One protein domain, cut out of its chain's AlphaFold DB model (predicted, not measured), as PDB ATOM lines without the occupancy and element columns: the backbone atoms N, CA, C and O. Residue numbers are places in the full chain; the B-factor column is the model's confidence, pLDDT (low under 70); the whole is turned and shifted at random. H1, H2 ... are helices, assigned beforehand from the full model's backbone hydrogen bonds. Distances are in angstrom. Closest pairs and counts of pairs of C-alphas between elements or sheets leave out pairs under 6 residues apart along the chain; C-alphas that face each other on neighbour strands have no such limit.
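Overview. This is residues 396 to 502 of the 504 residues of an uncharacterized protein of Achlya hypogyna (UniProt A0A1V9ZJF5). Short, mostly crossed helices make this domain: H4 and H6 meet near the middle, the helical hairpin H1 and H2 lies on one side, and the longest helix, H5, runs away from a corner with H4 on another. H3 and the long unnamed stretch 445 to 462 form a further side. The printed part has 107 residues, six named helices in the order H1 to H6 and no named strand: all helix, compact, radius of gyration of the C-alphas 15.1 A, spans 40 by 37 by 26 A.

Arrangement. Start at H5, residues 471 to 486, which has a kink of 47 degrees near residue 480. It touches H4, residues 463 to 469, only at the corner, and only just, with 3 pairs of C-alphas within 8 A; Leu 467 and Met 473 are closest, C-alphas 6.3 A apart. H4 touches H6, residues 495 to 502, about perpendicular at 81 degrees, closest at the C-alphas of Glu 464 and Leu 495, 5.3 A. Look next at the hairpin of H1, residues 407 to 416, and H2, residues 424 to 434: the C-alphas of Leu 416 and Tyr 431 are closest, 5.7 A. H3, residues 441 to 444, touches no helix. Every O i to N i+4 pair is within hydrogen-bond range in H1, H2 and H4, but 10 of 12 in H5 and 3 of 4 in H6; H3 is too short for one.

Along the chain. Find C-alpha 407 at (6.184, 140.334, 16.302), where H1 begins its 14.6 A. H2 spans 15.1 A and H5 23.3 A. H6 ends at C-alpha 502, (-7.788, 148.845, 9.452).

Size, cuts and confidence. The C-alphas of Asp 449 and Ala 486 are farthest apart, 44.5 A. The printed part has no cut; H3 to H4 is a long link. Residue 502 is under pLDDT 70.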
ATOM      1  N   HIS A 396     -10.138 130.338  16.025       90.19
ATOM      2  CA  HIS A 396     -11.430 131.034  16.024       90.19
ATOM      3  C   HIS A 396     -11.447 132.290  15.137       90.19
ATOM      4  O   HIS A 396     -12.521 132.817  14.874       90.19
ATOM      5  N   LEU A 397     -10.269 132.752  14.711       91.00
ATOM      6  CA  LEU A 397     -10.065 133.860  13.779       91.00
ATOM      7  C   LEU A 397      -9.771 133.363  12.358       91.00
ATOM      8  O   LEU A 397      -9.465 134.179  11.500       91.00
ATOM      9  N   MET A 398      -9.796 132.042  12.129       89.19
ATOM     10  CA  MET A 398      -9.373 131.402  10.875       89.19
ATOM     11  C   MET A 398      -7.929 131.749  10.464       89.19
ATOM     12  O   MET A 398      -7.585 131.778   9.288       89.19
ATOM     13  N   LEU A 399      -7.064 131.990  11.455       90.38
ATOM     14  CA  LEU A 399      -5.647 132.298  11.253       90.38
ATOM     15  C   LEU A 399      -4.775 131.050  11.415       90.38
ATOM     16  O   LEU A 399      -5.107 130.139  12.181       90.38
ATOM     17  N   ALA A 400      -3.614 131.052  10.757       90.19
ATOM     18  CA  ALA A 400      -2.624 129.988  10.890       90.19
ATOM     19  C   ALA A 400      -2.163 129.815  12.361       90.19
ATOM     20  O   ALA A 400      -2.107 130.797  13.114       90.19
ATOM     21  N   PRO A 401      -1.837 128.589  12.818       88.06
ATOM     22  CA  PRO A 401      -1.410 128.328  14.200       88.06
ATOM     23  C   PRO A 401      -0.190 129.138  14.659       88.06
ATOM     24  O   PRO A 401      -0.048 129.440  15.842       88.06
ATOM     25  N   ASP A 402       0.681 129.502  13.724       89.12
ATOM     26  CA  ASP A 402       1.916 130.251  13.923       89.12
ATOM     27  C   ASP A 402       1.753 131.768  13.729       89.12
ATOM     28  O   ASP A 402       2.726 132.500  13.881       89.12
ATOM     29  N   HIS A 403       0.542 132.275  13.480       89.56
ATOM     30  CA  HIS A 403       0.302 133.696  13.204       89.56
ATOM     31  C   HIS A 403       0.923 134.632  14.262       89.56
ATOM     32  O   HIS A 403       1.586 135.606  13.923       89.56
ATOM     33  N   TYR A 404       0.802 134.307  15.553       89.94
ATOM     34  CA  TYR A 404       1.370 135.110  16.649       89.94
ATOM     35  C   TYR A 404       2.847 134.817  16.969       89.94
ATOM     36  O   TYR A 404       3.333 135.204  18.034       89.94
ATOM     37  N   THR A 405       3.567 134.118  16.089       87.81
ATOM     38  CA  THR A 405       5.034 134.030  16.163       87.81
ATOM     39  C   THR A 405       5.691 135.300  15.623       87.81
ATOM     40  O   THR A 405       6.735 135.707  16.135       87.81
ATOM     41  N   ALA A 406       5.044 135.965  14.660       88.81
ATOM     42  CA  ALA A 406       5.497 137.226  14.095       88.81
ATOM     43  C   ALA A 406       5.273 138.390  15.085       88.81
ATOM     44  O   ALA A 406       4.148 138.583  15.574       88.81
ATOM     45  N   PRO A 407       6.309 139.195  15.396       88.75
ATOM     46  CA  PRO A 407       6.184 140.334  16.302       88.75
ATOM     47  C   PRO A 407       5.149 141.374  15.856       88.75
ATOM     48  O   PRO A 407       4.474 141.934  16.723       88.75
ATOM     49  N   GLU A 408       4.985 141.618  14.547       90.50
ATOM     50  CA  GLU A 408       3.973 142.558  14.042       90.50
ATOM     51  C   GLU A 408       2.545 142.156  14.426       90.50
ATOM     52  O   GLU A 408       1.785 142.981  14.932       90.50
ATOM     53  N   HIS A 409       2.191 140.877  14.290       91.19
ATOM     54  CA  HIS A 409       0.850 140.380  14.601       91.19
ATOM     55  C   HIS A 409       0.554 140.448  16.101       91.19
ATOM     56  O   HIS A 409      -0.552 140.787  16.528       91.19
ATOM     57  N   VAL A 410       1.565 140.180  16.931       90.88
ATOM     58  CA  VAL A 410       1.457 140.342  18.385       90.88
ATOM     59  C   VAL A 410       1.271 141.813  18.759       90.88
ATOM     60  O   VAL A 410       0.459 142.123  19.634       90.88
ATOM     61  N   ALA A 411       1.987 142.725  18.098       90.50
ATOM     62  CA  ALA A 411       1.846 144.160  18.317       90.50
ATOM     63  C   ALA A 411       0.455 144.669  17.899       90.50
ATOM     64  O   ALA A 411      -0.162 145.420  18.658       90.50
ATOM     65  N   ALA A 412      -0.072 144.201  16.764       91.12
ATOM     66  CA  ALA A 412      -1.422 144.519  16.302       91.12
ATOM     67  C   ALA A 412      -2.488 144.039  17.304       91.12
ATOM     68  O   ALA A 412      -3.301 144.831  17.786       91.12
ATOM     69  N   ALA A 413      -2.417 142.778  17.745       92.25
ATOM     70  CA  ALA A 413      -3.301 142.256  18.792       92.25
ATOM     71  C   ALA A 413      -3.175 143.030  20.120       92.25
ATOM     72  O   ALA A 413      -4.166 143.262  20.818       92.25
ATOM     73  N   ALA A 414      -1.966 143.473  20.477       92.06
ATOM     74  CA  ALA A 414      -1.733 144.275  21.675       92.06
ATOM     75  C   ALA A 414      -2.355 145.679  21.579       92.06
ATOM     76  O   ALA A 414      -2.819 146.200  22.601       92.06
ATOM     77  N   ALA A 415      -2.389 146.277  20.384       91.50
ATOM     78  CA  ALA A 415      -3.015 147.575  20.134       91.50
ATOM     79  C   ALA A 415      -4.543 147.517  20.316       91.50
ATOM     80  O   ALA A 415      -5.120 148.407  20.945       91.50
ATOM     81  N   LEU A 416      -5.179 146.415  19.892       91.50
ATOM     82  CA  LEU A 416      -6.625 146.176  20.031       91.50
ATOM     83  C   LEU A 416      -7.116 146.119  21.486       91.50
ATOM     84  O   LEU A 416      -8.292 146.365  21.764       91.50
ATOM     85  N   ARG A 417      -6.220 145.838  22.441       90.31
ATOM     86  CA  ARG A 417      -6.542 145.782  23.877       90.31
ATOM     87  C   ARG A 417      -7.044 147.117  24.428       90.31
ATOM     88  O   ARG A 417      -7.825 147.122  25.377       90.31
ATOM     89  N   GLN A 418      -6.506 148.233  23.935       87.50
ATOM     90  CA  GLN A 418      -6.884 149.576  24.381       87.50
ATOM     91  C   GLN A 418      -6.488 150.629  23.327       87.50
ATOM     92  O   GLN A 418      -5.531 151.380  23.553       87.50
ATOM     93  N   PRO A 419      -7.187 150.690  22.180       88.00
ATOM     94  CA  PRO A 419      -6.904 151.654  21.128       88.00
ATOM     95  C   PRO A 419      -7.113 153.087  21.622       88.00
ATOM     96  O   PRO A 419      -7.961 153.359  22.481       88.00
ATOM     97  N   LYS A 420      -6.341 154.024  21.066       85.31
ATOM     98  CA  LYS A 420      -6.516 155.451  21.352       85.31
ATOM     99  C   LYS A 420      -7.850 155.919  20.757       85.31
ATOM    100  O   LYS A 420      -8.209 155.500  19.666       85.31
ATOM    101  N   HIS A 421      -8.573 156.778  21.476       87.62
ATOM    102  CA  HIS A 421      -9.838 157.398  21.036       87.62
ATOM    103  C   HIS A 421     -11.041 156.456  20.836       87.62
ATOM    104  O   HIS A 421     -12.112 156.918  20.456       87.62
ATOM    105  N   ILE A 422     -10.918 155.168  21.162       88.94
ATOM    106  CA  ILE A 422     -12.026 154.210  21.094       88.94
ATOM    107  C   ILE A 422     -12.672 154.035  22.471       88.94
ATOM    108  O   ILE A 422     -11.994 153.966  23.500       88.94
ATOM    109  N   HIS A 423     -14.002 153.926  22.500       90.50
ATOM    110  CA  HIS A 423     -14.740 153.717  23.741       90.50
ATOM    111  C   HIS A 423     -14.318 152.396  24.432       90.50
ATOM    112  O   HIS A 423     -14.359 151.334  23.799       90.50
ATOM    113  N   PRO A 424     -13.982 152.391  25.740       90.31
ATOM    114  CA  PRO A 424     -13.415 151.216  26.412       90.31
ATOM    115  C   PRO A 424     -14.276 149.951  26.352       90.31
ATOM    116  O   PRO A 424     -13.736 148.854  26.261       90.31
ATOM    117  N   LYS A 425     -15.612 150.079  26.385       91.06
ATOM    118  CA  LYS A 425     -16.507 148.911  26.264       91.06
ATOM    119  C   LYS A 425     -16.424 148.264  24.882       91.06
ATOM    120  O   LYS A 425     -16.463 147.046  24.792       91.06
ATOM    121  N   TYR A 426     -16.294 149.072  23.830       91.12
ATOM    122  CA  TYR A 426     -16.162 148.557  22.470       91.12
ATOM    123  C   TYR A 426     -14.808 147.863  22.295       91.12
ATOM    124  O   TYR A 426     -14.754 146.722  21.849       91.12
ATOM    125  N   SER A 427     -13.727 148.502  22.759       92.06
ATOM    126  CA  SER A 427     -12.395 147.888  22.773       92.06
ATOM    127  C   SER A 427     -12.363 146.573  23.559       92.06
ATOM    128  O   SER A 427     -11.737 145.621  23.103       92.06
ATOM    129  N   ASP A 428     -13.063 146.476  24.694       93.44
ATOM    130  CA  ASP A 428     -13.159 145.223  25.452       93.44
ATOM    131  C   ASP A 428     -13.836 144.111  24.643       93.44
ATOM    132  O   ASP A 428     -13.356 142.978  24.645       93.44
ATOM    133  N   SER A 429     -14.918 144.428  23.925       92.25
ATOM    134  CA  SER A 429     -15.599 143.475  23.044       92.25
ATOM    135  C   SER A 429     -14.690 142.997  21.911       92.25
ATOM    136  O   SER A 429     -14.540 141.790  21.735       92.25
ATOM    137  N   VAL A 430     -14.030 143.918  21.201       92.75
ATOM    138  CA  VAL A 430     -13.085 143.591  20.117       92.75
ATOM    139  C   VAL A 430     -11.925 142.749  20.644       92.75
ATOM    140  O   VAL A 430     -11.595 141.705  20.089       92.75
ATOM    141  N   TYR A 431     -11.343 143.130  21.777       94.00
ATOM    142  CA  TYR A 431     -10.246 142.378  22.375       94.00
ATOM    143  C   TYR A 431     -10.680 140.977  22.835       94.00
ATOM    144  O   TYR A 431      -9.927 140.013  22.710       94.00
ATOM    145  N   ARG A 432     -11.921 140.806  23.309       93.44
ATOM    146  CA  ARG A 432     -12.474 139.470  23.586       93.44
ATOM    147  C   ARG A 432     -12.670 138.639  22.325       93.44
ATOM    148  O   ARG A 432     -12.571 137.421  22.442       93.44
ATOM    149  N   VAL A 433     -12.929 139.249  21.167       93.50
ATOM    150  CA  VAL A 433     -12.904 138.534  19.881       93.50
ATOM    151  C   VAL A 433     -11.501 138.016  19.620       93.50
ATOM    152  O   VAL A 433     -11.371 136.818  19.455       93.50
ATOM    153  N   VAL A 434     -10.465 138.856  19.719       93.06
ATOM    154  CA  VAL A 434      -9.051 138.461  19.509       93.06
ATOM    155  C   VAL A 434      -8.625 137.297  20.412       93.06
ATOM    156  O   VAL A 434      -7.892 136.400  20.001       93.06
ATOM    157  N   LEU A 435      -9.077 137.299  21.669       91.94
ATOM    158  CA  LEU A 435      -8.766 136.238  22.630       91.94
ATOM    159  C   LEU A 435      -9.620 134.974  22.456       91.94
ATOM    160  O   LEU A 435      -9.375 133.969  23.133       91.94
ATOM    161  N   GLY A 436     -10.659 135.028  21.625       90.88
ATOM    162  CA  GLY A 436     -11.665 133.984  21.522       90.88
ATOM    163  C   GLY A 436     -12.374 133.787  22.854       90.88
ATOM    164  O   GLY A 436     -12.501 132.660  23.328       90.88
ATOM    165  N   ALA A 437     -12.785 134.874  23.504       90.81
ATOM    166  CA  ALA A 437     -13.333 134.915  24.856       90.81
ATOM    167  C   ALA A 437     -14.821 135.311  24.925       90.81
ATOM    168  O   ALA A 437     -15.369 135.369  26.031       90.81
ATOM    169  N   LEU A 438     -15.479 135.554  23.786       89.56
ATOM    170  CA  LEU A 438     -16.930 135.734  23.730       89.56
ATOM    171  C   LEU A 438     -17.661 134.410  24.004       89.56
ATOM    172  O   LEU A 438     -17.191 133.314  23.666       89.56
ATOM    173  N   ALA A 439     -18.811 134.538  24.665       87.25
ATOM    174  CA  ALA A 439     -19.687 133.442  25.059       87.25
ATOM    175  C   ALA A 439     -20.654 133.095  23.918       87.25
ATOM    176  O   ALA A 439     -21.839 133.396  23.978       87.25
ATOM    177  N   LEU A 440     -20.110 132.500  22.860       90.00
ATOM    178  CA  LEU A 440     -20.871 132.047  21.697       90.00
ATOM    179  C   LEU A 440     -21.526 130.687  21.975       90.00
ATOM    180  O   LEU A 440     -20.914 129.831  22.622       90.00
ATOM    181  N   ARG A 441     -22.751 130.472  21.488       90.44
ATOM    182  CA  ARG A 441     -23.519 129.225  21.611       90.44
ATOM    183  C   ARG A 441     -22.730 128.007  21.153       90.44
ATOM    184  O   ARG A 441     -22.754 127.014  21.863       90.44
ATOM    185  N   TYR A 442     -21.939 128.081  20.079       89.44
ATOM    186  CA  TYR A 442     -21.106 126.936  19.654       89.44
ATOM    187  C   TYR A 442     -20.028 126.530  20.679       89.44
ATOM    188  O   TYR A 442     -19.514 125.407  20.665       89.44
ATOM    189  N   ARG A 443     -19.618 127.459  21.550       87.19
ATOM    190  CA  ARG A 443     -18.690 127.172  22.654       87.19
ATOM    191  C   ARG A 443     -19.438 126.710  23.884       87.19
ATOM    192  O   ARG A 443     -18.966 125.812  24.572       87.19
ATOM    193  N   LEU A 444     -20.566 127.353  24.162       87.69
ATOM    194  CA  LEU A 444     -21.430 127.046  25.289       87.69
ATOM    195  C   LEU A 444     -22.070 125.658  25.156       87.69
ATOM    196  O   LEU A 444     -22.162 124.965  26.161       87.69
ATOM    197  N   SER A 445     -22.390 125.209  23.939       89.44
ATOM    198  CA  SER A 445     -22.937 123.878  23.631       89.44
ATOM    199  C   SER A 445     -22.033 122.723  24.067       89.44
ATOM    200  O   SER A 445     -22.484 121.601  24.253       89.44
ATOM    201  N   ARG A 446     -20.736 122.989  24.273       86.38
ATOM    202  CA  ARG A 446     -19.778 122.004  24.799       86.38
ATOM    203  C   ARG A 446     -19.941 121.753  26.298       86.38
ATOM    204  O   ARG A 446     -19.342 120.819  26.820       86.38
ATOM    205  N   PHE A 447     -20.667 122.624  26.995       84.19
ATOM    206  CA  PHE A 447     -20.791 122.625  28.455       84.19
ATOM    207  C   PHE A 447     -22.239 122.716  28.941       84.19
ATOM    208  O   PHE A 447     -22.499 122.473  30.117       84.19
ATOM    209  N   MET A 448     -23.161 123.113  28.070       87.00
ATOM    210  CA  MET A 448     -24.572 123.328  28.366       87.00
ATOM    211  C   MET A 448     -25.413 122.751  27.236       87.00
ATOM    212  O   MET A 448     -24.960 122.705  26.093       87.00
ATOM    213  N   ASP A 449     -26.647 122.375  27.555       90.25
ATOM    214  CA  ASP A 449     -27.621 121.893  26.579       90.25
ATOM    215  C   ASP A 449     -28.205 123.064  25.771       90.25
ATOM    216  O   ASP A 449     -29.300 123.564  26.017       90.25
ATOM    217  N   VAL A 450     -27.389 123.596  24.863       90.94
ATOM    218  CA  VAL A 450     -27.764 124.654  23.925       90.94
ATOM    219  C   VAL A 450     -27.274 124.273  22.530       90.94
ATOM    220  O   VAL A 450     -26.147 123.790  22.395       90.94
ATOM    221  N   PRO A 451     -28.059 124.504  21.465       93.06
ATOM    222  CA  PRO A 451     -27.621 124.159  20.122       93.06
ATOM    223  C   PRO A 451     -26.475 125.076  19.681       93.06
ATOM    224  O   PRO A 451     -26.448 126.268  19.998       93.06
ATOM    225  N   ALA A 452     -25.537 124.516  18.916       94.06
ATOM    226  CA  ALA A 452     -24.378 125.215  18.352       94.06
ATOM    227  C   ALA A 452     -24.730 126.057  17.106       94.06
ATOM    228  O   ALA A 452     -23.928 126.184  16.180       94.06
ATOM    229  N   THR A 453     -25.946 126.593  17.063       95.81
ATOM    230  CA  THR A 453     -26.508 127.313  15.922       95.81
ATOM    231  C   THR A 453     -26.745 128.779  16.257       95.81
ATOM    232  O   THR A 453     -27.052 129.146  17.396       95.81
ATOM    233  N   CYS A 454     -26.599 129.627  15.244       94.12
ATOM    234  CA  CYS A 454     -26.764 131.064  15.327       94.12
ATOM    235  C   CYS A 454     -28.166 131.405  15.830       94.12
ATOM    236  O   CYS A 454     -29.161 130.827  15.388       94.12
ATOM    237  N   LEU A 455     -28.243 132.364  16.755       91.50
ATOM    238  CA  LEU A 455     -29.516 132.814  17.315       91.50
ATOM    239  C   LEU A 455     -30.428 133.463  16.264       91.50
ATOM    240  O   LEU A 455     -31.644 133.397  16.401       91.50
ATOM    241  N   PHE A 456     -29.848 134.071  15.227       94.31
ATOM    242  CA  PHE A 456     -30.582 134.892  14.266       94.31
ATOM    243  C   PHE A 456     -30.991 134.151  12.987       94.31
ATOM    244  O   PHE A 456     -31.983 134.525  12.373       94.31
ATOM    245  N   CYS A 457     -30.247 133.123  12.563       93.88
ATOM    246  CA  CYS A 457     -30.508 132.446  11.283       93.88
ATOM    247  C   CYS A 457     -30.218 130.937  11.283       93.88
ATOM    248  O   CYS A 457     -30.023 130.371  10.212       93.88
ATOM    249  N   THR A 458     -30.117 130.308  12.464       92.12
ATOM    250  CA  THR A 458     -29.992 128.847  12.696       92.12
ATOM    251  C   THR A 458     -28.826 128.101  12.021       92.12
ATOM    252  O   THR A 458     -28.617 126.924  12.310       92.12
ATOM    253  N   ALA A 459     -28.005 128.770  11.212       94.88
ATOM    254  CA  ALA A 459     -26.756 128.247  10.660       94.88
ATOM    255  C   ALA A 459     -25.728 127.924  11.768       94.88
ATOM    256  O   ALA A 459     -25.853 128.447  12.880       94.88
ATOM    257  N   PRO A 460     -24.700 127.090  11.514       94.69
ATOM    258  CA  PRO A 460     -23.634 126.835  12.483       94.69
ATOM    259  C   PRO A 460     -22.987 128.137  12.966       94.69
ATOM    260  O   PRO A 460     -22.540 128.958  12.168       94.69
ATOM    261  N   GLU A 461     -22.946 128.348  14.282       94.62
ATOM    262  CA  GLU A 461     -22.433 129.602  14.827       94.62
ATOM    263  C   GLU A 461     -20.901 129.582  14.915       94.62
ATOM    264  O   GLU A 461     -20.300 128.696  15.521       94.62
ATOM    265  N   THR A 462     -20.259 130.604  14.358       93.25
ATOM    266  CA  THR A 462     -18.826 130.889  14.510       93.25
ATOM    267  C   THR A 462     -18.638 132.388  14.765       93.25
ATOM    268  O   THR A 462     -19.595 133.158  14.683       93.25
ATOM    269  N   TYR A 463     -17.417 132.827  15.099       92.81
ATOM    270  CA  TYR A 463     -17.138 134.267  15.210       92.81
ATOM    271  C   TYR A 463     -17.350 134.987  13.876       92.81
ATOM    272  O   TYR A 463     -17.967 136.045  13.854       92.81
ATOM    273  N   GLU A 464     -16.856 134.400  12.786       92.44
ATOM    274  CA  GLU A 464     -16.986 134.949  11.437       92.44
ATOM    275  C   GLU A 464     -18.451 135.003  11.008       92.44
ATOM    276  O   GLU A 464     -18.944 136.072  10.660       92.44
ATOM    277  N   HIS A 465     -19.198 133.915  11.216       93.69
ATOM    278  CA  HIS A 465     -20.621 133.900  10.914       93.69
ATOM    279  C   HIS A 465     -21.383 134.970  11.700       93.69
ATOM    280  O   HIS A 465     -22.147 135.733  11.122       93.69
ATOM    281  N   LEU A 466     -21.176 135.077  13.016       92.56
ATOM    282  CA  LEU A 466     -21.914 136.045  13.828       92.56
ATOM    283  C   LEU A 466     -21.590 137.504  13.462       92.56
ATOM    284  O   LEU A 466     -22.471 138.358  13.553       92.56
ATOM    285  N   LEU A 467     -20.338 137.801  13.099       91.19
ATOM    286  CA  LEU A 467     -19.858 139.169  12.874       91.19
ATOM    287  C   LEU A 467     -19.918 139.617  11.401       91.19
ATOM    288  O   LEU A 467     -19.876 140.823  11.149       91.19
ATOM    289  N   LEU A 468     -20.039 138.685  10.449       91.12
ATOM    290  CA  LEU A 468     -20.026 138.970   9.009       91.12
ATOM    291  C   LEU A 468     -21.137 138.262   8.231       91.12
ATOM    292  O   LEU A 468     -21.895 138.937   7.530       91.12
ATOM    293  N   ASP A 469     -21.233 136.934   8.334       92.81
ATOM    294  CA  ASP A 469     -22.035 136.148   7.378       92.81
ATOM    295  C   ASP A 469     -23.515 136.048   7.747       92.81
ATOM    296  O   ASP A 469     -24.356 135.772   6.894       92.81
ATOM    297  N   CYS A 470     -23.853 136.230   9.021       95.00
ATOM    298  CA  CYS A 470     -25.214 136.117   9.516       95.00
ATOM    299  C   CYS A 470     -26.114 137.150   8.839       95.00
ATOM    300  O   CYS A 470     -25.784 138.332   8.837       95.00
ATOM    301  N   ILE A 471     -27.283 136.724   8.349       94.19
ATOM    302  CA  ILE A 471     -28.250 137.579   7.635       94.19
ATOM    303  C   ILE A 471     -28.544 138.866   8.420       94.19
ATOM    304  O   ILE A 471     -28.397 139.960   7.886       94.19
ATOM    305  N   TYR A 472     -28.816 138.749   9.724       94.38
ATOM    306  CA  TYR A 472     -29.035 139.905  10.601       94.38
ATOM    307  C   TYR A 472     -27.851 140.889  10.611       94.38
ATOM    308  O   TYR A 472     -28.021 142.111  10.615       94.38
ATOM    309  N   MET A 473     -26.626 140.361  10.612       92.50
ATOM    310  CA  MET A 473     -25.419 141.179  10.582       92.50
ATOM    311  C   MET A 473     -25.192 141.795   9.202       92.50
ATOM    312  O   MET A 473     -24.790 142.953   9.113       92.50
ATOM    313  N   GLN A 474     -25.501 141.071   8.123       92.00
ATOM    314  CA  GLN A 474     -25.453 141.613   6.768       92.00
ATOM    315  C   GLN A 474     -26.420 142.787   6.598       92.00
ATOM    316  O   GLN A 474     -26.008 143.819   6.075       92.00
ATOM    317  N   ASP A 475     -27.647 142.674   7.107       93.25
ATOM    318  CA  ASP A 475     -28.638 143.757   7.091       93.25
ATOM    319  C   ASP A 475     -28.164 144.977   7.894       93.25
ATOM    320  O   ASP A 475     -28.329 146.126   7.469       93.25
ATOM    321  N   THR A 476     -27.499 144.734   9.029       91.12
ATOM    322  CA  THR A 476     -26.879 145.790   9.842       91.12
ATOM    323  C   THR A 476     -25.773 146.509   9.063       91.12
ATOM    324  O   THR A 476     -25.751 147.740   9.018       91.12
ATOM    325  N   TRP A 477     -24.882 145.769   8.397       89.88
ATOM    326  CA  TRP A 477     -23.836 146.346   7.549       89.88
ATOM    327  C   TRP A 477     -24.407 147.109   6.349       89.88
ATOM    328  O   TRP A 477     -23.930 148.201   6.050       89.88
ATOM    329  N   ASN A 478     -25.445 146.581   5.699       90.88
ATOM    330  CA  ASN A 478     -26.120 147.239   4.578       90.88
ATOM    331  C   ASN A 478     -26.749 148.572   5.014       90.88
ATOM    332  O   ASN A 478     -26.640 149.572   4.309       90.88
ATOM    333  N   SER A 479     -27.322 148.621   6.220       93.38
ATOM    334  CA  SER A 479     -27.873 149.856   6.797       93.38
ATOM    335  C   SER A 479     -26.796 150.916   7.070       93.38
ATOM    336  O   SER A 479     -27.068 152.113   7.005       93.38
ATOM    337  N   LEU A 480     -25.560 150.490   7.357       90.44
ATOM    338  CA  LEU A 480     -24.406 151.373   7.568       90.44
ATOM    339  C   LEU A 480     -23.652 151.711   6.273       90.44
ATOM    340  O   LEU A 480     -22.811 152.612   6.287       90.44
ATOM    341  N   GLN A 481     -23.962 151.044   5.159       90.50
ATOM    342  CA  GLN A 481     -23.250 151.191   3.891       90.50
ATOM    343  C   GLN A 481     -23.164 152.643   3.390       90.50
ATOM    344  O   GLN A 481     -22.081 153.038   2.954       90.50
ATOM    345  N   PRO A 482     -24.223 153.479   3.456       92.12
ATOM    346  CA  PRO A 482     -24.117 154.870   3.014       92.12
ATOM    347  C   PRO A 482     -23.053 155.649   3.797       92.12
ATOM    348  O   PRO A 482     -22.285 156.412   3.214       92.12
ATOM    349  N   LEU A 483     -22.969 155.408   5.110       90.62
ATOM    350  CA  LEU A 483     -21.991 156.045   5.987       90.62
ATOM    351  C   LEU A 483     -20.575 155.534   5.711       90.62
ATOM    352  O   LEU A 483     -19.655 156.337   5.583       90.62
ATOM    353  N   THR A 484     -20.382 154.216   5.604       88.44
ATOM    354  CA  THR A 484     -19.049 153.651   5.340       88.44
ATOM    355  C   THR A 484     -18.529 154.082   3.972       88.44
ATOM    356  O   THR A 484     -17.375 154.485   3.875       88.44
ATOM    357  N   SER A 485     -19.387 154.112   2.947       88.38
ATOM    358  CA  SER A 485     -19.037 154.615   1.612       88.38
ATOM    359  C   SER A 485     -18.655 156.096   1.633       88.38
ATOM    360  O   SER A 485     -17.654 156.469   1.027       88.38
ATOM    361  N   ALA A 486     -19.396 156.936   2.366       91.06
ATOM    362  CA  ALA A 486     -19.065 158.356   2.518       91.06
ATOM    363  C   ALA A 486     -17.715 158.584   3.224       91.06
ATOM    364  O   ALA A 486     -17.044 159.580   2.969       91.06
ATOM    365  N   LEU A 487     -17.307 157.652   4.088       88.69
ATOM    366  CA  LEU A 487     -16.019 157.668   4.784       88.69
ATOM    367  C   LEU A 487     -14.898 156.946   4.014       88.69
ATOM    368  O   LEU A 487     -13.786 156.849   4.527       88.69
ATOM    369  N   GLY A 488     -15.168 156.421   2.811       87.38
ATOM    370  CA  GLY A 488     -14.198 155.648   2.027       87.38
ATOM    371  C   GLY A 488     -13.824 154.295   2.649       87.38
ATOM    372  O   GLY A 488     -12.799 153.718   2.296       87.38
ATOM    373  N   LEU A 489     -14.634 153.788   3.579       83.94
ATOM    374  CA  LEU A 489     -14.411 152.518   4.262       83.94
ATOM    375  C   LEU A 489     -15.046 151.377   3.469       83.94
ATOM    376  O   LEU A 489     -16.243 151.398   3.169       83.94
ATOM    377  N   GLN A 490     -14.252 150.352   3.166       83.00
ATOM    378  CA  GLN A 490     -14.762 149.131   2.553       83.00
ATOM    379  C   GLN A 490     -15.383 148.210   3.600       83.00
ATOM    380  O   GLN A 490     -14.928 148.125   4.743       83.00
ATOM    381  N   ARG A 491     -16.432 147.492   3.191       82.12
ATOM    382  CA  ARG A 491     -17.036 146.466   4.033       82.12
ATOM    383  C   ARG A 491     -16.039 145.311   4.201       82.12
ATOM    384  O   ARG A 491     -15.595 144.762   3.194       82.12
ATOM    385  N   PRO A 492     -15.723 144.909   5.439       82.56
ATOM    386  CA  PRO A 492     -14.841 143.778   5.672       82.56
ATOM    387  C   PRO A 492     -15.484 142.475   5.179       82.56
ATOM    388  O   PRO A 492     -16.679 142.249   5.376       82.56
ATOM    389  N   THR A 493     -14.676 141.624   4.548       85.69
ATOM    390  CA  THR A 493     -15.090 140.318   4.005       85.69
ATOM    391  C   THR A 493     -14.609 139.140   4.845       85.69
ATOM    392  O   THR A 493     -15.137 138.045   4.699       85.69
ATOM    393  N   THR A 494     -13.635 139.356   5.731       88.69
ATOM    394  CA  THR A 494     -13.066 138.330   6.615       88.69
ATOM    395  C   THR A 494     -12.967 138.844   8.042       88.69
ATOM    396  O   THR A 494     -12.796 140.046   8.284       88.69
ATOM    397  N   LEU A 495     -13.052 137.936   9.017       88.12
ATOM    398  CA  LEU A 495     -12.955 138.317  10.428       88.12
ATOM    399  C   LEU A 495     -11.588 138.927  10.771       88.12
ATOM    400  O   LEU A 495     -11.512 139.882  11.546       88.12
ATOM    401  N   SER A 496     -10.507 138.398  10.191       86.19
ATOM    402  CA  SER A 496      -9.170 138.969  10.352       86.19
ATOM    403  C   SER A 496      -9.092 140.382   9.781       86.19
ATOM    404  O   SER A 496      -8.503 141.243  10.430       86.19
ATOM    405  N   GLY A 497      -9.751 140.651   8.649       84.62
ATOM    406  CA  GLY A 497      -9.756 141.980   8.046       84.62
ATOM    407  C   GLY A 497     -10.473 143.035   8.885       84.62
ATOM    408  O   GLY A 497     -10.002 144.165   8.992       84.62
ATOM    409  N   ILE A 498     -11.537 142.659   9.611       84.12
ATOM    410  CA  ILE A 498     -12.155 143.556  10.607       84.12
ATOM    411  C   ILE A 498     -11.133 143.988  11.667       84.12
ATOM    412  O   ILE A 498     -11.127 145.140  12.101       84.12
ATOM    413  N   LEU A 499     -10.313 143.043  12.132       86.62
ATOM    414  CA  LEU A 499      -9.465 143.216  13.308       86.62
ATOM    415  C   LEU A 499      -8.113 143.857  12.983       86.62
ATOM    416  O   LEU A 499      -7.628 144.655  13.784       86.62
ATOM    417  N   PHE A 500      -7.500 143.493  11.856       83.69
ATOM    418  CA  PHE A 500      -6.089 143.774  11.586       83.69
ATOM    419  C   PHE A 500      -5.844 144.673  10.366       83.69
ATOM    420  O   PHE A 500      -4.847 145.392  10.375       83.69
ATOM    421  N   ASP A 501      -6.746 144.717   9.379       73.44
ATOM    422  CA  ASP A 501      -6.483 145.440   8.120       73.44
ATOM    423  C   ASP A 501      -6.698 146.963   8.242       73.44
ATOM    424  O   ASP A 501      -6.111 147.734   7.493       73.44
ATOM    425  N   ASN A 502      -7.465 147.423   9.238       55.25
ATOM    426  CA  ASN A 502      -7.788 148.845   9.452       55.25
ATOM    427  C   ASN A 502      -6.791 149.608  10.359       55.25
ATOM    428  O   ASN A 502      -7.121 150.682  10.863       55.25
TER     429      ASN A 502